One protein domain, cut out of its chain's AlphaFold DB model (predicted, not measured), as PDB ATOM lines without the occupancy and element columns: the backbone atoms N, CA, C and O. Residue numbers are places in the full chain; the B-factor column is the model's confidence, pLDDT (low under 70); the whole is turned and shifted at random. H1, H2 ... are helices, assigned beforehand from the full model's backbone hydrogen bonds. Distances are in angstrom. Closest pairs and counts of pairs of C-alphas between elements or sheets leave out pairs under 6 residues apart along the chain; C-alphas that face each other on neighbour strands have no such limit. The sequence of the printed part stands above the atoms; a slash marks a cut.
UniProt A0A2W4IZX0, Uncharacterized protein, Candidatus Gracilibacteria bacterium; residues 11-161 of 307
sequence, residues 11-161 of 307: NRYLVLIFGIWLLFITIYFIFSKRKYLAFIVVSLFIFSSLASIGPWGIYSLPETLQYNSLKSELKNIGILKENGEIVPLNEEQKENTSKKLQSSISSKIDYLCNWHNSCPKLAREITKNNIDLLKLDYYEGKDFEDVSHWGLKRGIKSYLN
ATOM      1  N   ASN A  11     279.620 228.608 411.146       86.56
ATOM      2  CA  ASN A  11     278.854 227.421 411.547       86.56
ATOM      3  C   ASN A  11     277.832 226.992 410.484       86.56
ATOM      4  O   ASN A  11     277.664 225.804 410.218       86.56
ATOM      5  N   ARG A  12     277.146 227.949 409.848       86.94
ATOM      6  CA  ARG A  12     276.186 227.640 408.778       86.94
ATOM      7  C   ARG A  12     276.889 227.184 407.505       86.94
ATOM      8  O   ARG A  12     276.400 226.295 406.815       86.94
ATOM      9  N   TYR A  13     278.039 227.771 407.207       88.94
ATOM     10  CA  TYR A  13     278.829 227.390 406.053       88.94
ATOM     11  C   TYR A  13     279.391 225.967 406.192       88.94
ATOM     12  O   TYR A  13     279.284 225.180 405.256       88.94
ATOM     13  N   LEU A  14     279.844 225.585 407.390       89.06
ATOM     14  CA  LEU A  14     280.215 224.205 407.716       89.06
ATOM     15  C   LEU A  14     279.084 223.216 407.453       89.06
ATOM     16  O   LEU A  14     279.287 222.220 406.765       89.06
ATOM     17  N   VAL A  15     277.883 223.499 407.967       90.69
ATOM     18  CA  VAL A  15     276.714 222.630 407.759       90.69
ATOM     19  C   VAL A  15     276.398 222.475 406.269       90.69
ATOM     20  O   VAL A  15     276.069 221.375 405.831       90.69
ATOM     21  N   LEU A  16     276.536 223.542 405.475       89.75
ATOM     22  CA  LEU A  16     276.367 223.468 404.021       89.75
ATOM     23  C   LEU A  16     277.418 222.588 403.356       89.75
ATOM     24  O   LEU A  16     277.051 221.710 402.579       89.75
ATOM     25  N   ILE A  17     278.699 222.797 403.663       90.69
ATOM     26  CA  ILE A  17     279.793 222.003 403.088       90.69
ATOM     27  C   ILE A  17     279.618 220.527 403.440       90.69
ATOM     28  O   ILE A  17     279.678 219.678 402.552       90.69
ATOM     29  N   PHE A  18     279.343 220.213 404.707       91.62
ATOM     30  CA  PHE A  18     279.092 218.839 405.134       91.62
ATOM     31  C   PHE A  18     277.845 218.252 404.474       91.62
ATOM     32  O   PHE A  18     277.871 217.095 404.068       91.62
ATOM     33  N   GLY A  19     276.778 219.034 404.301       93.88
ATOM     34  CA  GLY A  19     275.586 218.600 403.573       93.88
ATOM     35  C   GLY A  19     275.878 218.261 402.108       93.88
ATOM     36  O   GLY A  19     275.437 217.223 401.619       93.88
ATOM     37  N   ILE A  20     276.667 219.091 401.422       92.62
ATOM     38  CA  ILE A  20     277.106 218.844 400.040       92.62
ATOM     39  C   ILE A  20     277.994 217.597 399.972       92.62
ATOM     40  O   ILE A  20     277.807 216.756 399.095       92.62
ATOM     41  N   TRP A  21     278.925 217.439 400.915       95.12
ATOM     42  CA  TRP A  21     279.788 216.262 400.997       95.12
ATOM     43  C   TRP A  21     278.995 214.973 401.262       95.12
ATOM     44  O   TRP A  21     279.215 213.966 400.592       95.12
ATOM     45  N   LEU A  22     278.013 215.000 402.168       93.38
ATOM     46  CA  LEU A  22     277.129 213.859 402.423       93.38
ATOM     47  C   LEU A  22     276.286 213.504 401.196       93.38
ATOM     48  O   LEU A  22     276.107 212.323 400.896       93.38
ATOM     49  N   LEU A  23     275.797 214.506 400.463       94.25
ATOM     50  CA  LEU A  23     275.079 214.299 399.208       94.25
ATOM     51  C   LEU A  23     275.993 213.663 398.152       94.25
ATOM     52  O   LEU A  23     275.594 212.696 397.505       94.25
ATOM     53  N   PHE A  24     277.237 214.131 398.038       93.38
ATOM     54  CA  PHE A  24     278.250 213.546 397.161       93.38
ATOM     55  C   PHE A  24     278.533 212.076 397.510       93.38
ATOM     56  O   PHE A  24     278.518 211.212 396.632       93.38
ATOM     57  N   ILE A  25     278.712 211.765 398.797       92.88
ATOM     58  CA  ILE A  25     278.891 210.388 399.273       92.88
ATOM     59  C   ILE A  25     277.662 209.530 398.979       92.88
ATOM     60  O   ILE A  25     277.800 208.397 398.521       92.88
ATOM     61  N   THR A  26     276.461 210.056 399.212       92.75
ATOM     62  CA  THR A  26     275.210 209.335 398.952       92.75
ATOM     63  C   THR A  26     275.102 208.959 397.476       92.75
ATOM     64  O   THR A  26     274.860 207.796 397.157       92.75
ATOM     65  N   ILE A  27     275.369 209.907 396.572       93.00
ATOM     66  CA  ILE A  27     275.408 209.660 395.126       93.00
ATOM     67  C   ILE A  27     276.447 208.579 394.799       93.00
ATOM     68  O   ILE A  27     276.131 207.617 394.098       93.00
ATOM     69  N   TYR A  28     277.659 208.670 395.356       90.62
ATOM     70  CA  TYR A  28     278.685 207.641 395.172       90.62
ATOM     71  C   TYR A  28     278.196 206.246 395.597       90.62
ATOM     72  O   TYR A  28     278.366 205.283 394.851       90.62
ATOM     73  N   PHE A  29     277.545 206.116 396.755       88.81
ATOM     74  CA  PHE A  29     277.050 204.826 397.248       88.81
ATOM     75  C   PHE A  29     275.885 204.247 396.438       88.81
ATOM     76  O   PHE A  29     275.744 203.022 396.410       88.81
ATOM     77  N   ILE A  30     275.073 205.096 395.801       92.38
ATOM     78  CA  ILE A  30     273.972 204.676 394.923       92.38
ATOM     79  C   ILE A  30     274.516 204.100 393.612       92.38
ATOM     80  O   ILE A  30     274.074 203.039 393.177       92.38
ATOM     81  N   PHE A  31     275.480 204.777 392.986       91.06
ATOM     82  CA  PHE A  31     275.957 204.406 391.650       91.06
ATOM     83  C   PHE A  31     277.178 203.474 391.654       91.06
ATOM     84  O   PHE A  31     277.485 202.852 390.633       91.06
ATOM     85  N   SER A  32     277.892 203.344 392.776       85.88
ATOM     86  CA  SER A  32     279.105 202.527 392.832       85.88
ATOM     87  C   SER A  32     278.811 201.028 392.952       85.88
ATOM     88  O   SER A  32     278.187 200.561 393.905       85.88
ATOM     89  N   LYS A  33     279.368 200.245 392.017       77.31
ATOM     90  CA  LYS A  33     279.311 198.771 392.011       77.31
ATOM     91  C   LYS A  33     280.224 198.116 393.063       77.31
ATOM     92  O   LYS A  33     280.015 196.956 393.404       77.31
ATOM     93  N   ARG A  34     281.249 198.824 393.565       76.81
ATOM     94  CA  ARG A  34     282.179 198.349 394.612       76.81
ATOM     95  C   ARG A  34     282.403 199.445 395.648       76.81
ATOM     96  O   ARG A  34     282.893 200.524 395.327       76.81
ATOM     97  N   LYS A  35     282.040 199.165 396.898       80.44
ATOM     98  CA  LYS A  35     282.053 200.139 397.994       80.44
ATOM     99  C   LYS A  35     283.382 200.057 398.745       80.44
ATOM    100  O   LYS A  35     283.643 199.059 399.408       80.44
ATOM    101  N   TYR A  36     284.205 201.098 398.650       83.94
ATOM    102  CA  TYR A  36     285.471 201.190 399.381       83.94
ATOM    103  C   TYR A  36     285.328 202.152 400.560       83.94
ATOM    104  O   TYR A  36     285.095 203.341 400.363       83.94
ATOM    105  N   LEU A  37     285.514 201.667 401.789       82.94
ATOM    106  CA  LEU A  37     285.430 202.506 402.995       82.94
ATOM    107  C   LEU A  37     286.497 203.614 403.015       82.94
ATOM    108  O   LEU A  37     286.219 204.727 403.454       82.94
ATOM    109  N   ALA A  38     287.680 203.354 402.446       88.69
ATOM    110  CA  ALA A  38     288.742 204.351 402.303       88.69
ATOM    111  C   ALA A  38     288.320 205.566 401.451       88.69
ATOM    112  O   ALA A  38     288.836 206.663 401.652       88.69
ATOM    113  N   PHE A  39     287.343 205.409 400.547       88.88
ATOM    114  CA  PHE A  39     286.838 206.511 399.726       88.88
ATOM    115  C   PHE A  39     286.169 207.606 400.567       88.88
ATOM    116  O   PHE A  39     286.306 208.788 400.259       88.88
ATOM    117  N   ILE A  40     285.492 207.237 401.660       89.62
ATOM    118  CA  ILE A  40     284.890 208.204 402.590       89.62
ATOM    119  C   ILE A  40     285.986 209.090 403.191       89.62
ATOM    120  O   ILE A  40     285.868 210.311 403.176       89.62
ATOM    121  N   VAL A  41     287.075 208.478 403.663       91.31
ATOM    122  CA  VAL A  41     288.190 209.190 404.305       91.31
ATOM    123  C   VAL A  41     288.910 210.098 403.305       91.31
ATOM    124  O   VAL A  41     289.125 211.275 403.586       91.31
ATOM    125  N   VAL A  42     289.222 209.586 402.110       93.44
ATOM    126  CA  VAL A  42     289.917 210.357 401.065       93.44
ATOM    127  C   VAL A  42     289.054 211.508 400.545       93.44
ATOM    128  O   VAL A  42     289.538 212.630 400.414       93.44
ATOM    129  N   SER A  43     287.766 211.270 400.283       93.38
ATOM    130  CA  SER A  43     286.861 212.332 399.822       93.38
ATOM    131  C   SER A  43     286.673 213.412 400.884       93.38
ATOM    132  O   SER A  43     286.694 214.591 400.547       93.38
ATOM    133  N   LEU A  44     286.565 213.041 402.164       92.88
ATOM    134  CA  LEU A  44     286.496 214.006 403.258       92.88
ATOM    135  C   LEU A  44     287.769 214.851 403.351       92.88
ATOM    136  O   LEU A  44     287.683 216.066 403.524       92.88
ATOM    137  N   PHE A  45     288.944 214.239 403.200       94.06
ATOM    138  CA  PHE A  45     290.215 214.963 403.180       94.06
ATOM    139  C   PHE A  45     290.277 215.980 402.032       94.06
ATOM    140  O   PHE A  45     290.644 217.135 402.242       94.06
ATOM    141  N   ILE A  46     289.848 215.588 400.829       92.88
ATOM    142  CA  ILE A  46     289.809 216.492 399.672       92.88
ATOM    143  C   ILE A  46     288.818 217.636 399.916       92.88
ATOM    144  O   ILE A  46     289.177 218.800 399.752       92.88
ATOM    145  N   PHE A  47     287.593 217.330 400.355       91.75
ATOM    146  CA  PHE A  47     286.570 218.345 400.620       91.75
ATOM    147  C   PHE A  47     286.984 219.317 401.728       91.75
ATOM    148  O   PHE A  47     286.801 220.521 401.577       91.75
ATOM    149  N   SER A  48     287.569 218.820 402.818       91.44
ATOM    150  CA  SER A  48     288.058 219.665 403.916       91.44
ATOM    151  C   SER A  48     289.248 220.531 403.501       91.44
ATOM    152  O   SER A  48     289.287 221.709 403.855       91.44
ATOM    153  N   SER A  49     290.170 219.998 402.694       92.25
ATOM    154  CA  SER A  49     291.291 220.769 402.139       92.25
ATOM    155  C   SER A  49     290.790 221.891 401.230       92.25
ATOM    156  O   SER A  49     291.168 223.048 401.408       92.25
ATOM    157  N   LEU A  50     289.872 221.579 400.311       90.50
ATOM    158  CA  LEU A  50     289.253 222.573 399.432       90.50
ATOM    159  C   LEU A  50     288.475 223.627 400.225       90.50
ATOM    160  O   LEU A  50     288.587 224.808 399.925       90.50
ATOM    161  N   ALA A  51     287.738 223.223 401.262       89.81
ATOM    162  CA  ALA A  51     286.993 224.136 402.127       89.81
ATOM    163  C   ALA A  51     287.883 225.003 403.034       89.81
ATOM    164  O   ALA A  51     287.397 225.977 403.602       89.81
ATOM    165  N   SER A  52     289.166 224.672 403.195       89.19
ATOM    166  CA  SER A  52     290.093 225.425 404.050       89.19
ATOM    167  C   SER A  52     290.955 226.419 403.269       89.19
ATOM    168  O   SER A  52     291.453 227.378 403.852       89.19
ATOM    169  N   ILE A  53     291.130 226.214 401.960       89.12
ATOM    170  CA  ILE A  53     292.073 226.976 401.134       89.12
ATOM    171  C   ILE A  53     291.322 227.938 400.209       89.12
ATOM    172  O   ILE A  53     290.390 227.549 399.512       89.12
ATOM    173  N   GLY A  54     291.791 229.185 400.135       84.69
ATOM    174  CA  GLY A  54     291.343 230.161 399.139       84.69
ATOM    175  C   GLY A  54     290.167 231.049 399.578       84.69
ATOM    176  O   GLY A  54     289.832 231.123 400.765       84.69
ATOM    177  N   PRO A  55     289.545 231.775 398.629       83.38
ATOM    178  CA  PRO A  55     288.511 232.769 398.925       83.38
ATOM    179  C   PRO A  55     287.170 232.147 399.341       83.38
ATOM    180  O   PRO A  55     286.394 232.793 400.037       83.38
ATOM    181  N   TRP A  56     286.913 230.890 398.970       86.88
ATOM    182  CA  TRP A  56     285.795 230.077 399.472       86.88
ATOM    183  C   TRP A  56     286.129 229.371 400.793       86.88
ATOM    184  O   TRP A  56     285.357 228.540 401.261       86.88
ATOM    185  N   GLY A  57     287.282 229.680 401.391       89.56
ATOM    186  CA  GLY A  57     287.681 229.136 402.674       89.56
ATOM    187  C   GLY A  57     286.612 229.359 403.743       89.56
ATOM    188  O   GLY A  57     285.891 230.362 403.746       89.56
ATOM    189  N   ILE A  58     286.552 228.422 404.682       88.44
ATOM    190  CA  ILE A  58     285.584 228.369 405.776       88.44
ATOM    191  C   ILE A  58     285.483 229.668 406.592       88.44
ATOM    192  O   ILE A  58     284.402 230.011 407.071       88.44
ATOM    193  N   TYR A  59     286.587 230.408 406.708       86.81
ATOM    194  CA  TYR A  59     286.642 231.710 407.371       86.81
ATOM    195  C   TYR A  59     286.497 232.866 406.371       86.81
ATOM    196  O   TYR A  59     285.664 233.749 406.576       86.81
ATOM    197  N   SER A  60     287.228 232.808 405.252       88.19
ATOM    198  CA  SER A  60     287.316 233.872 404.244       88.19
ATOM    199  C   SER A  60     285.963 234.260 403.645       88.19
ATOM    200  O   SER A  60     285.645 235.448 403.535       88.19
ATOM    201  N   LEU A  61     285.151 233.273 403.248       89.06
ATOM    202  CA  LEU A  61     283.892 233.540 402.556       89.06
ATOM    203  C   LEU A  61     282.840 234.152 403.497       89.06
ATOM    204  O   LEU A  61     282.307 235.215 403.163       89.06
ATOM    205  N   PRO A  62     282.545 233.565 404.678       89.12
ATOM    206  CA  PRO A  62     281.633 234.189 405.630       89.12
ATOM    207  C   PRO A  62     282.101 235.567 406.104       89.12
ATOM    208  O   PRO A  62     281.277 236.469 406.216       89.12
ATOM    209  N   GLU A  63     283.399 235.755 406.359       88.81
ATOM    210  CA  GLU A  63     283.954 237.060 406.738       88.81
ATOM    211  C   GLU A  63     283.691 238.113 405.655       88.81
ATOM    212  O   GLU A  63     283.106 239.157 405.941       88.81
ATOM    213  N   THR A  64     284.031 237.809 404.400       89.44
ATOM    214  CA  THR A  64     283.846 238.725 403.263       89.44
ATOM    215  C   THR A  64     282.378 239.105 403.077       89.44
ATOM    216  O   THR A  64     282.050 240.278 402.892       89.44
ATOM    217  N   LEU A  65     281.465 238.132 403.166       89.81
ATOM    218  CA  LEU A  65     280.028 238.383 403.035       89.81
ATOM    219  C   LEU A  65     279.485 239.248 404.178       89.81
ATOM    220  O   LEU A  65     278.703 240.167 403.932       89.81
ATOM    221  N   GLN A  66     279.907 238.986 405.416       89.81
ATOM    222  CA  GLN A  66     279.464 239.756 406.582       89.81
ATOM    223  C   GLN A  66     280.008 241.178 406.553       89.81
ATOM    224  O   GLN A  66     279.287 242.123 406.860       89.81
ATOM    225  N   TYR A  67     281.249 241.338 406.114       91.50
ATOM    226  CA  TYR A  67     281.883 242.630 405.947       91.50
ATOM    227  C   TYR A  67     281.222 243.466 404.835       91.50
ATOM    228  O   TYR A  67     280.899 244.633 405.053       91.50
ATOM    229  N   ASN A  68     280.910 242.873 403.677       91.62
ATOM    230  CA  ASN A  68     280.166 243.555 402.610       91.62
ATOM    231  C   ASN A  68     278.744 243.931 403.046       91.62
ATOM    232  O   ASN A  68     278.264 245.027 402.757       91.62
ATOM    233  N   SER A  69     278.077 243.034 403.775       91.50
ATOM    234  CA  SER A  69     276.756 243.298 404.342       91.50
ATOM    235  C   SER A  69     276.802 244.428 405.377       91.50
ATOM    236  O   SER A  69     275.939 245.302 405.352       91.50
ATOM    237  N   LEU A  70     277.835 244.468 406.228       93.19
ATOM    238  CA  LEU A  70     278.070 245.559 407.174       93.19
ATOM    239  C   LEU A  70     278.261 246.887 406.438       93.19
ATOM    240  O   LEU A  70     277.578 247.850 406.759       93.19
ATOM    241  N   LYS A  71     279.127 246.937 405.419       93.31
ATOM    242  CA  LYS A  71     279.337 248.146 404.605       93.31
ATOM    243  C   LYS A  71     278.045 248.657 403.977       93.31
ATOM    244  O   LYS A  71     277.791 249.855 404.021       93.31
ATOM    245  N   SER A  72     277.231 247.760 403.425       93.19
ATOM    246  CA  SER A  72     275.928 248.112 402.854       93.19
ATOM    247  C   SER A  72     274.995 248.724 403.904       93.19
ATOM    248  O   SER A  72     274.440 249.797 403.686       93.19
ATOM    249  N   GLU A  73     274.885 248.115 405.088       93.00
ATOM    250  CA  GLU A  73     274.060 248.668 406.168       93.00
ATOM    251  C   GLU A  73     274.595 250.004 406.695       93.00
ATOM    252  O   GLU A  73     273.801 250.919 406.900       93.00
ATOM    253  N   LEU A  74     275.916 250.156 406.847       93.69
ATOM    254  CA  LEU A  74     276.547 251.420 407.247       93.69
ATOM    255  C   LEU A  74     276.304 252.535 406.221       93.69
ATOM    256  O   LEU A  74     276.105 253.682 406.623       93.69
ATOM    257  N   LYS A  75     276.288 252.219 404.918       93.31
ATOM    258  CA  LYS A  75     275.884 253.168 403.868       93.31
ATOM    259  C   LYS A  75     274.414 253.552 403.996       93.31
ATOM    260  O   LYS A  75     274.093 254.735 403.965       93.31
ATOM    261  N   ASN A  76     273.537 252.570 404.207       91.19
ATOM    262  CA  ASN A  76     272.093 252.795 404.311       91.19
ATOM    263  C   ASN A  76     271.718 253.739 405.461       91.19
ATOM    264  O   ASN A  76     270.790 254.527 405.317       91.19
ATOM    265  N   ILE A  77     272.438 253.680 406.587       90.62
ATOM    266  CA  ILE A  77     272.219 254.583 407.734       90.62
ATOM    267  C   ILE A  77     273.073 255.857 407.680       90.62
ATOM    268  O   ILE A  77     273.085 256.642 408.621       90.62
ATOM    269  N   GLY A  78     273.811 256.070 406.589       89.50
ATOM    270  CA  GLY A  78     274.595 257.279 406.366       89.50
ATOM    271  C   GLY A  78     275.879 257.388 407.192       89.50
ATOM    272  O   GLY A  78     276.468 258.472 407.186       89.50
ATOM    273  N   ILE A  79     276.323 256.310 407.850       92.56
ATOM    274  CA  ILE A  79     277.627 256.264 408.526       92.56
ATOM    275  C   ILE A  79     278.752 256.238 407.495       92.56
ATOM    276  O   ILE A  79     279.684 257.033 407.577       92.56
ATOM    277  N   LEU A  80     278.667 255.326 406.521       92.69
ATOM    278  CA  LEU A  80     279.640 255.225 405.438       92.69
ATOM    279  C   LEU A  80     279.169 256.085 404.261       92.69
ATOM    280  O   LEU A  80     278.170 255.775 403.617       92.69
ATOM    281  N   LYS A  81     279.883 257.173 403.989       90.75
ATOM    282  CA  LYS A  81     279.617 258.083 402.870       90.75
ATOM    283  C   LYS A  81     280.181 257.524 401.559       90.75
ATOM    284  O   LYS A  81     281.075 256.677 401.556       90.75
ATOM    285  N   GLU A  82     279.699 258.027 400.422       86.56
ATOM    286  CA  GLU A  82     280.175 257.584 399.098       86.56
ATOM    287  C   GLU A  82     281.644 257.940 398.826       86.56
ATOM    288  O   GLU A  82     282.328 257.217 398.107       86.56
ATOM    289  N   ASN A  83     282.161 258.997 399.458       84.25
ATOM    290  CA  ASN A  83     283.581 259.368 399.421       84.25
ATOM    291  C   ASN A  83     284.474 258.456 400.298       84.25
ATOM    292  O   ASN A  83     285.670 258.707 400.415       84.25
ATOM    293  N   GLY A  84     283.908 257.423 400.937       83.25
ATOM    294  CA  GLY A  84     284.617 256.525 401.853       83.25
ATOM    295  C   GLY A  84     284.795 257.082 403.270       83.25
ATOM    296  O   GLY A  84     285.477 256.471 404.090       83.25
ATOM    297  N   GLU A  85     284.203 258.234 403.578       88.69
ATOM    298  CA  GLU A  85     284.251 258.824 404.909       88.69
ATOM    299  C   GLU A  85     283.301 258.120 405.881       88.69
ATOM    300  O   GLU A  85     282.206 257.697 405.511       88.69
ATOM    301  N   ILE A  86     283.730 258.011 407.139       91.12
ATOM    302  CA  ILE A  86     282.965 257.390 408.216       91.12
ATOM    303  C   ILE A  86     282.573 258.484 409.197       91.12
ATOM    304  O   ILE A  86     283.435 259.058 409.862       91.12
ATOM    305  N   VAL A  87     281.274 258.770 409.255       90.94
ATOM    306  CA  VAL A  87     280.679 259.790 410.120       90.94
ATOM    307  C   VAL A  87     279.761 259.085 411.121       90.94
ATOM    308  O   VAL A  87     278.797 258.453 410.695       90.94
ATOM    309  N   PRO A  88     280.044 259.142 412.433       89.88
ATOM    310  CA  PRO A  88     279.170 258.568 413.456       89.88
ATOM    311  C   PRO A  88     277.742 259.115 413.396       89.88
ATOM    312  O   PRO A  88     277.530 260.250 412.964       89.88
ATOM    313  N   LEU A  89     276.767 258.336 413.873       90.75
ATOM    314  CA  LEU A  89     275.391 258.825 413.979       90.75
ATOM    315  C   LEU A  89     275.315 259.988 414.971       90.75
ATOM    316  O   LEU A  89     275.882 259.922 416.065       90.75
ATOM    317  N   ASN A  90     274.567 261.031 414.623       90.75
ATOM    318  CA  ASN A  90     274.105 262.000 415.613       90.75
ATOM    319  C   ASN A  90     272.881 261.445 416.379       90.75
ATOM    320  O   ASN A  90     272.333 260.403 416.012       90.75
ATOM    321  N   GLU A  91     272.451 262.123 417.446       87.56
ATOM    322  CA  GLU A  91     271.346 261.631 418.289       87.56
ATOM    323  C   GLU A  91     270.022 261.489 417.520       87.56
ATOM    324  O   GLU A  91     269.329 260.488 417.677       87.56
ATOM    325  N   GLU A  92     269.715 262.416 416.610       87.25
ATOM    326  CA  GLU A  92     268.510 262.355 415.774       87.25
ATOM    327  C   GLU A  92     268.524 261.139 414.831       87.25
ATOM    328  O   GLU A  92     267.557 260.385 414.735       87.25
ATOM    329  N   GLN A  93     269.638 260.899 414.138       88.81
ATOM    330  CA  GLN A  93     269.800 259.756 413.242       88.81
ATOM    331  C   GLN A  93     269.770 258.438 414.010       88.81
ATOM    332  O   GLN A  93     269.227 257.447 413.519       88.81
ATOM    333  N   LYS A  94     270.344 258.415 415.213       86.50
ATOM    334  CA  LYS A  94     270.323 257.258 416.104       86.50
ATOM    335  C   LYS A  94     268.909 256.938 416.577       86.50
ATOM    336  O   LYS A  94     268.542 255.768 416.571       86.50
ATOM    337  N   GLU A  95     268.108 257.937 416.933       85.12
ATOM    338  CA  GLU A  95     266.705 257.744 417.320       85.12
ATOM    339  C   GLU A  95     265.849 257.269 416.133       85.12
ATOM    340  O   GLU A  95     265.072 256.321 416.259       85.12
ATOM    341  N   ASN A  96     266.066 257.850 414.950       86.44
ATOM    342  CA  ASN A  96     265.336 257.503 413.728       86.44
ATOM    343  C   ASN A  96     265.745 256.147 413.124       86.44
ATOM    344  O   ASN A  96     264.979 255.523 412.384       86.44
ATOM    345  N   THR A  97     266.952 255.655 413.416       87.25
ATOM    346  CA  THR A  97     267.411 254.354 412.922       87.25
ATOM    347  C   THR A  97     266.780 253.234 413.740       87.25
ATOM    348  O   THR A  97     267.045 253.094 414.931       87.25
ATOM    349  N   SER A  98     266.006 252.358 413.089       86.06
ATOM    350  CA  SER A  98     265.342 251.248 413.785       86.06
ATOM    351  C   SER A  98     266.313 250.424 414.647       86.06
ATOM    352  O   SER A  98     267.391 250.021 414.193       86.06
ATOM    353  N   LYS A  99     265.901 250.091 415.879       82.44
ATOM    354  CA  LYS A  99     266.698 249.258 416.802       82.44
ATOM    355  C   LYS A  99     267.102 247.916 416.185       82.44
ATOM    356  O   LYS A  99     268.202 247.421 416.421       82.44
ATOM    357  N   LYS A 100     266.240 247.345 415.334       82.00
ATOM    358  CA  LYS A 100     266.526 246.122 414.571       82.00
ATOM    359  C   LYS A 100     267.737 246.292 413.647       82.00
ATOM    360  O   LYS A 100     268.589 245.409 413.608       82.00
ATOM    361  N   LEU A 101     267.830 247.411 412.926       87.12
ATOM    362  CA  LEU A 101     268.955 247.696 412.034       87.12
ATOM    363  C   LEU A 101     270.240 247.983 412.820       87.12
ATOM    364  O   LEU A 101     271.276 247.405 412.504       87.12
ATOM    365  N   GLN A 102     270.171 248.777 413.894       87.62
ATOM    366  CA  GLN A 102     271.328 249.013 414.771       87.62
ATOM    367  C   GLN A 102     271.861 247.704 415.373       87.62
ATOM    368  O   GLN A 102     273.064 247.447 415.345       87.62
ATOM    369  N   SER A 103     270.969 246.820 415.828       84.25
ATOM    370  CA  SER A 103     271.335 245.486 416.315       84.25
ATOM    371  C   SER A 103     271.906 244.590 415.213       84.25
ATOM    372  O   SER A 103     272.876 243.870 415.450       84.25
ATOM    373  N   SER A 104     271.376 244.668 413.988       86.94
ATOM    374  CA  SER A 104     271.933 243.969 412.821       86.94
ATOM    375  C   SER A 104     273.399 244.359 412.596       86.94
ATOM    376  O   SER A 104     274.263 243.480 412.544       86.94
ATOM    377  N   ILE A 105     273.701 245.659 412.577       91.25
ATOM    378  CA  ILE A 105     275.059 246.208 412.432       91.25
ATOM    379  C   ILE A 105     275.942 245.770 413.608       91.25
ATOM    380  O   ILE A 105     277.026 245.218 413.414       91.25
ATOM    381  N   SER A 106     275.442 245.935 414.833       89.19
ATOM    382  CA  SER A 106     276.099 245.541 416.083       89.19
ATOM    383  C   SER A 106     276.472 244.051 416.095       89.19
ATOM    384  O   SER A 106     277.581 243.693 416.490       89.19
ATOM    385  N   SER A 107     275.592 243.176 415.595       86.25
ATOM    386  CA  SER A 107     275.831 241.732 415.500       86.25
ATOM    387  C   SER A 107     276.870 241.357 414.437       86.25
ATOM    388  O   SER A 107     277.616 240.397 414.625       86.25
ATOM    389  N   LYS A 108     276.968 242.121 413.342       89.12
ATOM    390  CA  LYS A 108     278.008 241.928 412.321       89.12
ATOM    391  C   LYS A 108     279.372 242.376 412.820       89.12
ATOM    392  O   LYS A 108     280.341 241.657 412.605       89.12
ATOM    393  N   ILE A 109     279.437 243.511 413.522       91.06
ATOM    394  CA  ILE A 109     280.656 243.948 414.219       91.06
ATOM    395  C   ILE A 109     281.089 242.856 415.199       91.06
ATOM    396  O   ILE A 109     282.249 242.466 415.200       91.06
ATOM    397  N   ASP A 110     280.153 242.296 415.970       87.94
ATOM    398  CA  ASP A 110     280.442 241.203 416.904       87.94
ATOM    399  C   ASP A 110     280.981 239.967 416.211       87.94
ATOM    400  O   ASP A 110     281.960 239.384 416.666       87.94
ATOM    401  N   TYR A 111     280.335 239.567 415.119       87.50
ATOM    402  CA  TYR A 111     280.771 238.431 414.334       87.50
ATOM    403  C   TYR A 111     282.194 238.649 413.824       87.50
ATOM    404  O   TYR A 111     283.060 237.835 414.121       87.50
ATOM    405  N   LEU A 112     282.447 239.757 413.123       89.31
ATOM    406  CA  LEU A 112     283.764 240.080 412.575       89.31
ATOM    407  C   LEU A 112     284.814 240.198 413.683       89.31
ATOM    408  O   LEU A 112     285.939 239.766 413.495       89.31
ATOM    409  N   CYS A 113     284.456 240.705 414.861       87.62
ATOM    410  CA  CYS A 113     285.408 240.847 415.954       87.62
ATOM    411  C   CYS A 113     285.718 239.564 416.733       87.62
ATOM    412  O   CYS A 113     286.701 239.528 417.469       87.62
ATOM    413  N   ASN A 114     284.911 238.514 416.579       82.81
ATOM    414  CA  ASN A 114     285.147 237.225 417.229       82.81
ATOM    415  C   ASN A 114     286.092 236.308 416.435       82.81
ATOM    416  O   ASN A 114     286.541 235.300 416.978       82.81
ATOM    417  N   TRP A 115     286.382 236.628 415.171       76.06
ATOM    418  CA  TRP A 115     287.274 235.838 414.324       76.06
ATOM    419  C   TRP A 115     288.625 236.543 414.179       76.06
ATOM    420  O   TRP A 115     288.695 237.758 413.985       76.06
ATOM    421  N   HIS A 116     289.701 235.769 414.354       63.22
ATOM    422  CA  HIS A 116     291.071 236.271 414.463       63.22
ATOM    423  C   HIS A 116     291.443 237.214 413.305       63.22
ATOM    424  O   HIS A 116     291.156 236.942 412.145       63.22
ATOM    425  N   ASN A 117     292.108 238.320 413.650       71.56
ATOM    426  CA  ASN A 117     292.622 239.395 412.784       71.56
ATOM    427  C   ASN A 117     291.588 240.287 412.072       71.56
ATOM    428  O   ASN A 117     291.943 241.379 411.619       71.56
ATOM    429  N   SER A 118     290.314 239.907 412.026       82.25
ATOM    430  CA  SER A 118     289.269 240.727 411.403       82.25
ATOM    431  C   SER A 118     288.901 241.956 412.247       82.25
ATOM    432  O   SER A 118     288.629 243.017 411.682       82.25
ATOM    433  N   CYS A 119     288.948 241.866 413.587       89.00
ATOM    434  CA  CYS A 119     288.623 243.005 414.462       89.00
ATOM    435  C   CYS A 119     289.627 244.161 414.343       89.00
ATOM    436  O   CYS A 119     289.182 245.279 414.081       89.00
ATOM    437  N   PRO A 120     290.957 243.943 414.472       90.06
ATOM    438  CA  PRO A 120     291.932 245.025 414.318       90.06
ATOM    439  C   PRO A 120     291.853 245.681 412.935       90.06
ATOM    440  O   PRO A 120     291.875 246.903 412.823       90.06
ATOM    441  N   LYS A 121     291.664 244.882 411.874       90.81
ATOM    442  CA  LYS A 121     291.471 245.385 410.507       90.81
ATOM    443  C   LYS A 121     290.227 246.269 410.384       90.81
ATOM    444  O   LYS A 121     290.310 247.359 409.822       90.81
ATOM    445  N   LEU A 122     289.092 245.814 410.917       91.88
ATOM    446  CA  LEU A 122     287.844 246.577 410.922       91.88
ATOM    447  C   LEU A 122     287.986 247.871 411.734       91.88
ATOM    448  O   LEU A 122     287.543 248.924 411.286       91.88
ATOM    449  N   ALA A 123     288.629 247.801 412.902       91.38
ATOM    450  CA  ALA A 123     288.887 248.957 413.752       91.38
ATOM    451  C   ALA A 123     289.735 250.005 413.026       91.38
ATOM    452  O   ALA A 123     289.355 251.176 413.005       91.38
ATOM    453  N   ARG A 124     290.828 249.592 412.369       91.31
ATOM    454  CA  ARG A 124     291.671 250.486 411.560       91.31
ATOM    455  C   ARG A 124     290.895 251.159 410.450       91.31
ATOM    456  O   ARG A 124     291.032 252.358 410.257       91.31
ATOM    457  N   GLU A 125     290.078 250.416 409.719       90.94
ATOM    458  CA  GLU A 125     289.290 251.014 408.646       90.94
ATOM    459  C   GLU A 125     288.271 252.020 409.180       90.94
ATOM    460  O   GLU A 125     288.180 253.131 408.665       90.94
ATOM    461  N   ILE A 126     287.552 251.655 410.247       91.88
ATOM    462  CA  ILE A 126     286.518 252.505 410.841       91.88
ATOM    463  C   ILE A 126     287.100 253.809 411.387       91.88
ATOM    464  O   ILE A 126     286.509 254.877 411.231       91.88
ATOM    465  N   THR A 127     288.271 253.717 412.003       90.00
ATOM    466  CA  THR A 127     288.943 254.841 412.661       90.00
ATOM    467  C   THR A 127     289.985 255.531 411.786       90.00
ATOM    468  O   THR A 127     290.713 256.393 412.269       90.00
ATOM    469  N   LYS A 128     290.107 255.153 410.507       89.31
ATOM    470  CA  LYS A 128     291.182 255.634 409.618       89.31
ATOM    471  C   LYS A 128     292.575 255.505 410.262       89.31
ATOM    472  O   LYS A 128     293.401 256.407 410.169       89.31
ATOM    473  N   ASN A 129     292.819 254.363 410.904       88.38
ATOM    474  CA  ASN A 129     294.050 253.997 411.605       88.38
ATOM    475  C   ASN A 129     294.369 254.842 412.856       88.38
ATOM    476  O   ASN A 129     295.507 254.827 413.314       88.38
ATOM    477  N   ASN A 130     293.389 255.558 413.419       88.31
ATOM    478  CA  ASN A 130     293.556 256.329 414.649       88.31
ATOM    479  C   ASN A 130     292.843 255.646 415.827       88.31
ATOM    480  O   ASN A 130     291.633 255.787 416.007       88.31
ATOM    481  N   ILE A 131     293.600 254.907 416.640       86.69
ATOM    482  CA  ILE A 131     293.050 254.129 417.754       86.69
ATOM    483  C   ILE A 131     292.390 254.997 418.838       86.69
ATOM    484  O   ILE A 131     291.416 254.560 419.455       86.69
ATOM    485  N   ASP A 132     292.835 256.243 419.006       85.25
ATOM    486  CA  ASP A 132     292.341 257.158 420.041       85.25
ATOM    487  C   ASP A 132     290.873 257.551 419.805       85.25
ATOM    488  O   ASP A 132     290.133 257.858 420.742       85.25
ATOM    489  N   LEU A 133     290.391 257.438 418.559       85.75
ATOM    490  CA  LEU A 133     288.978 257.627 418.221       85.75
ATOM    491  C   LEU A 133     288.055 256.616 418.915       85.75
ATOM    492  O   LEU A 133     286.865 256.888 419.086       85.75
ATOM    493  N   LEU A 134     288.584 255.468 419.348       85.69
ATOM    494  CA  LEU A 134     287.829 254.475 420.108       85.69
ATOM    495  C   LEU A 134     287.605 254.885 421.574       85.69
ATOM    496  O   LEU A 134     286.802 254.230 422.242       85.69
ATOM    497  N   LYS A 135     288.278 255.943 422.063       80.12
ATOM    498  CA  LYS A 135     288.199 256.457 423.447       80.12
ATOM    499  C   LYS A 135     288.348 255.349 424.492       80.12
ATOM    500  O   LYS A 135     287.509 255.160 425.372       80.12
ATOM    501  N   LEU A 136     289.390 254.542 424.322       76.56
ATOM    502  CA  LEU A 136     289.707 253.429 425.202       76.56
ATOM    503  C   LEU A 136     290.803 253.871 426.178       76.56
ATOM    504  O   LEU A 136     291.968 253.602 425.919       76.56
ATOM    505  N   ASP A 137     290.438 254.507 427.297       66.56
ATOM    506  CA  ASP A 137     291.383 255.131 428.255       66.56
ATOM    507  C   ASP A 137     292.530 254.203 428.713       66.56
ATOM    508  O   ASP A 137     293.641 254.636 428.984       66.56
ATOM    509  N   TYR A 138     292.290 252.889 428.773       66.00
ATOM    510  CA  TYR A 138     293.296 251.887 429.161       66.00
ATOM    511  C   TYR A 138     294.274 251.486 428.026       66.00
ATOM    512  O   TYR A 138     295.219 250.714 428.232       66.00
ATOM    513  N   TYR A 139     294.024 251.939 426.798       65.25
ATOM    514  CA  TYR A 139     294.713 251.500 425.582       65.25
ATOM    515  C   TYR A 139     295.255 252.659 424.728       65.25
ATOM    516  O   TYR A 139     295.633 252.430 423.581       65.25
ATOM    517  N   GLU A 140     295.316 253.876 425.274       66.81
ATOM    518  CA  GLU A 140     295.928 255.034 424.613       66.81
ATOM    519  C   GLU A 140     297.388 254.728 424.224       66.81
ATOM    520  O   GLU A 140     298.157 254.184 425.022       66.81
ATOM    521  N   GLY A 141     297.754 255.009 422.969       69.00
ATOM    522  CA  GLY A 141     299.100 254.760 422.438       69.00
ATOM    523  C   GLY A 141     299.466 253.294 422.149       69.00
ATOM    524  O   GLY A 141     300.632 253.020 421.872       69.00
ATOM    525  N   LYS A 142     298.515 252.350 422.209       77.94
ATOM    526  CA  LYS A 142     298.736 250.944 421.819       77.94
ATOM    527  C   LYS A 142     298.422 250.689 420.347       77.94
ATOM    528  O   LYS A 142     297.600 251.380 419.752       77.94
ATOM    529  N   ASP A 143     299.004 249.630 419.790       86.00
ATOM    530  CA  ASP A 143     298.587 249.111 418.490       86.00
ATOM    531  C   ASP A 143     297.236 248.383 418.597       86.00
ATOM    532  O   ASP A 143     296.858 247.854 419.646       86.00
ATOM    533  N   PHE A 144     296.488 248.325 417.491       86.94
ATOM    534  CA  PHE A 144     295.175 247.665 417.452       86.94
ATOM    535  C   PHE A 144     295.250 246.182 417.851       86.94
ATOM    536  O   PHE A 144     294.303 245.655 418.430       86.94
ATOM    537  N   GLU A 145     296.361 245.518 417.545       88.81
ATOM    538  CA  GLU A 145     296.670 244.136 417.910       88.81
ATOM    539  C   GLU A 145     296.774 243.916 419.427       88.81
ATOM    540  O   GLU A 145     296.441 242.830 419.904       88.81
ATOM    541  N   ASP A 146     297.177 244.940 420.182       86.25
ATOM    542  CA  ASP A 146     297.375 244.864 421.634       86.25
ATOM    543  C   ASP A 146     296.090 245.153 422.423       86.25
ATOM    544  O   ASP A 146     296.033 245.014 423.652       86.25
ATOM    545  N   VAL A 147     295.029 245.572 421.731       84.06
ATOM    546  CA  VAL A 147     293.721 245.812 422.334       84.06
ATOM    547  C   VAL A 147     292.904 244.528 422.326       84.06
ATOM    548  O   VAL A 147     292.720 243.876 421.299       84.06
ATOM    549  N   SER A 148     292.337 244.179 423.484       84.94
ATOM    550  CA  SER A 148     291.438 243.026 423.584       84.94
ATOM    551  C   SER A 148     290.291 243.115 422.566       84.94
ATOM    552  O   SER A 148     289.731 244.189 422.334       84.94
ATOM    553  N   HIS A 149     289.861 241.975 422.011       81.94
ATOM    554  CA  HIS A 149     288.726 241.931 421.076       81.94
ATOM    555  C   HIS A 149     287.464 242.592 421.651       81.94
ATOM    556  O   HIS A 149     286.717 243.253 420.931       81.94
ATOM    557  N   TRP A 150     287.235 242.448 422.961       81.50
ATOM    558  CA  TRP A 150     286.139 243.125 423.651       81.50
ATOM    559  C   TRP A 150     286.308 244.651 423.653       81.50
ATOM    560  O   TRP A 150     285.341 245.361 423.375       81.50
ATOM    561  N   GLY A 151     287.523 245.146 423.912       83.94
ATOM    562  CA  GLY A 151     287.856 246.570 423.862       83.94
ATOM    563  C   GLY A 151     287.626 247.164 422.475       83.94
ATOM    564  O   GLY A 151     286.891 248.140 422.354       83.94
ATOM    565  N   LEU A 152     288.144 246.523 421.422       88.00
ATOM    566  CA  LEU A 152     287.931 246.952 420.035       88.00
ATOM    567  C   LEU A 152     286.447 246.956 419.653       88.00
ATOM    568  O   LEU A 152     285.938 247.944 419.131       88.00
ATOM    569  N   LYS A 153     285.719 245.880 419.969       88.38
ATOM    570  CA  LYS A 153     284.275 245.767 419.719       88.38
ATOM    571  C   LYS A 153     283.491 246.891 420.400       88.38
ATOM    572  O   LYS A 153     282.606 247.483 419.782       88.38
ATOM    573  N   ARG A 154     283.788 247.170 421.673       86.44
ATOM    574  CA  ARG A 154     283.140 248.245 422.433       86.44
ATOM    575  C   ARG A 154     283.488 249.610 421.847       86.44
ATOM    576  O   ARG A 154     282.582 250.404 421.609       86.44
ATOM    577  N   GLY A 155     284.769 249.839 421.570       88.44
ATOM    578  CA  GLY A 155     285.281 251.072 420.986       88.44
ATOM    579  C   GLY A 155     284.633 251.386 419.643       88.44
ATOM    580  O   GLY A 155     284.125 252.484 419.461       88.44
ATOM    581  N   ILE A 156     284.565 250.412 418.726       91.62
ATOM    582  CA  ILE A 156     283.965 250.594 417.394       91.62
ATOM    583  C   ILE A 156     282.504 251.031 417.521       91.62
ATOM    584  O   ILE A 156     282.086 252.003 416.898       91.62
ATOM    585  N   LYS A 157     281.713 250.325 418.335       90.56
ATOM    586  CA  LYS A 157     280.288 250.643 418.511       90.56
ATOM    587  C   LYS A 157     280.083 252.015 419.145       90.56
ATOM    588  O   LYS A 157     279.181 252.737 418.731       90.56
ATOM    589  N   SER A 158     280.934 252.363 420.110       88.50
ATOM    590  CA  SER A 158     280.929 253.672 420.760       88.50
ATOM    591  C   SER A 158     281.289 254.782 419.775       88.50
ATOM    592  O   SER A 158     280.583 255.782 419.708       88.50
ATOM    593  N   TYR A 159     282.347 254.592 418.982       90.69
ATOM    594  CA  TYR A 159     282.778 255.550 417.969       90.69
ATOM    595  C   TYR A 159     281.684 255.799 416.933       90.69
ATOM    596  O   TYR A 159     281.428 256.942 416.592       90.69
ATOM    597  N   LEU A 160     280.986 254.751 416.485       91.44
ATOM    598  CA  LEU A 160     279.886 254.858 415.522       91.44
ATOM    599  C   LEU A 160     278.566 255.395 416.113       91.44
ATOM    600  O   LEU A 160     277.606 255.580 415.364       91.44
ATOM    601  N   ASN A 161     278.510 255.635 417.428       90.38
ATOM    602  CA  ASN A 161     277.309 255.994 418.190       90.38
ATOM    603  C   ASN A 161     276.128 255.016 417.986       90.38
ATOM    604  O   ASN A 161     274.969 255.415 417.874       90.38
TER     605      ASN A 161
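This is residues 11 to 161 of the 307 residues of an uncharacterized protein of Candidatus Gracilibacteria bacterium (UniProt A0A2W4IZX0). A long helical hairpin, H1 and H2, makes an arm that reaches away from a helical head, where H3, H5, H8 and H6 pack one on the next in that succession and the short H4 and H7 lie at the far end. The printed part has 151 residues with eight named helices, H1 to H8 in chain order, and no named strand: all helix. It is loose, with a radius of gyration of the C-alphas of 21.0 A, and only just elongated, spanning 68 by 35 by 25 A.

H1, residues 11 to 31, begins at C-alpha 11 (278.854, 227.421, 411.547) and is 30.6 A long. H2, residues 37 to 52, measures 23.4 A, and H3, residues 60 to 76, 24.3 A. H4 is residues 91 to 96; H5, residues 99 to 114, measures 22.0 A. H6 is residues 118 to 126, H7 131 to 134, and H8 149 to 159, ending at C-alpha 159 (282.778, 255.550, 417.969).

H1, with residues 17 to 25 alone, touches H2 in a hairpin, C-alphas of Trp 21 and Phe 47 closest at 7.1 A. H3 touches H5, closest C-alphas Leu 70 and Ile 105, 6.1 A, opposite ways at a shallow tilt of 32 degrees, only just short of steep. H8 touches H5, closest C-alphas His 149 and Cys 113, 6.2 A; H6, Ile 156 and Ala 123, 6.3 A; and H7, Gly 155 and Leu 134, 4.3 A. H4 touches no helix. Every O i to N i+4 pair is within hydrogen-bond range in H1, H3, H4, H5, H6 and H8, and 11 of 12 in H2; H7 is too short for one.

C-alphas 34 and 92, the farthest apart, are 68.8 A apart. Residues 29 to 38, of which 29 to 31 belong to H1, stand free. The printed part has no cut; H3 to H4 and H7 to H8 are long links. Residues 116 and 137 to 141 have pLDDT under 70.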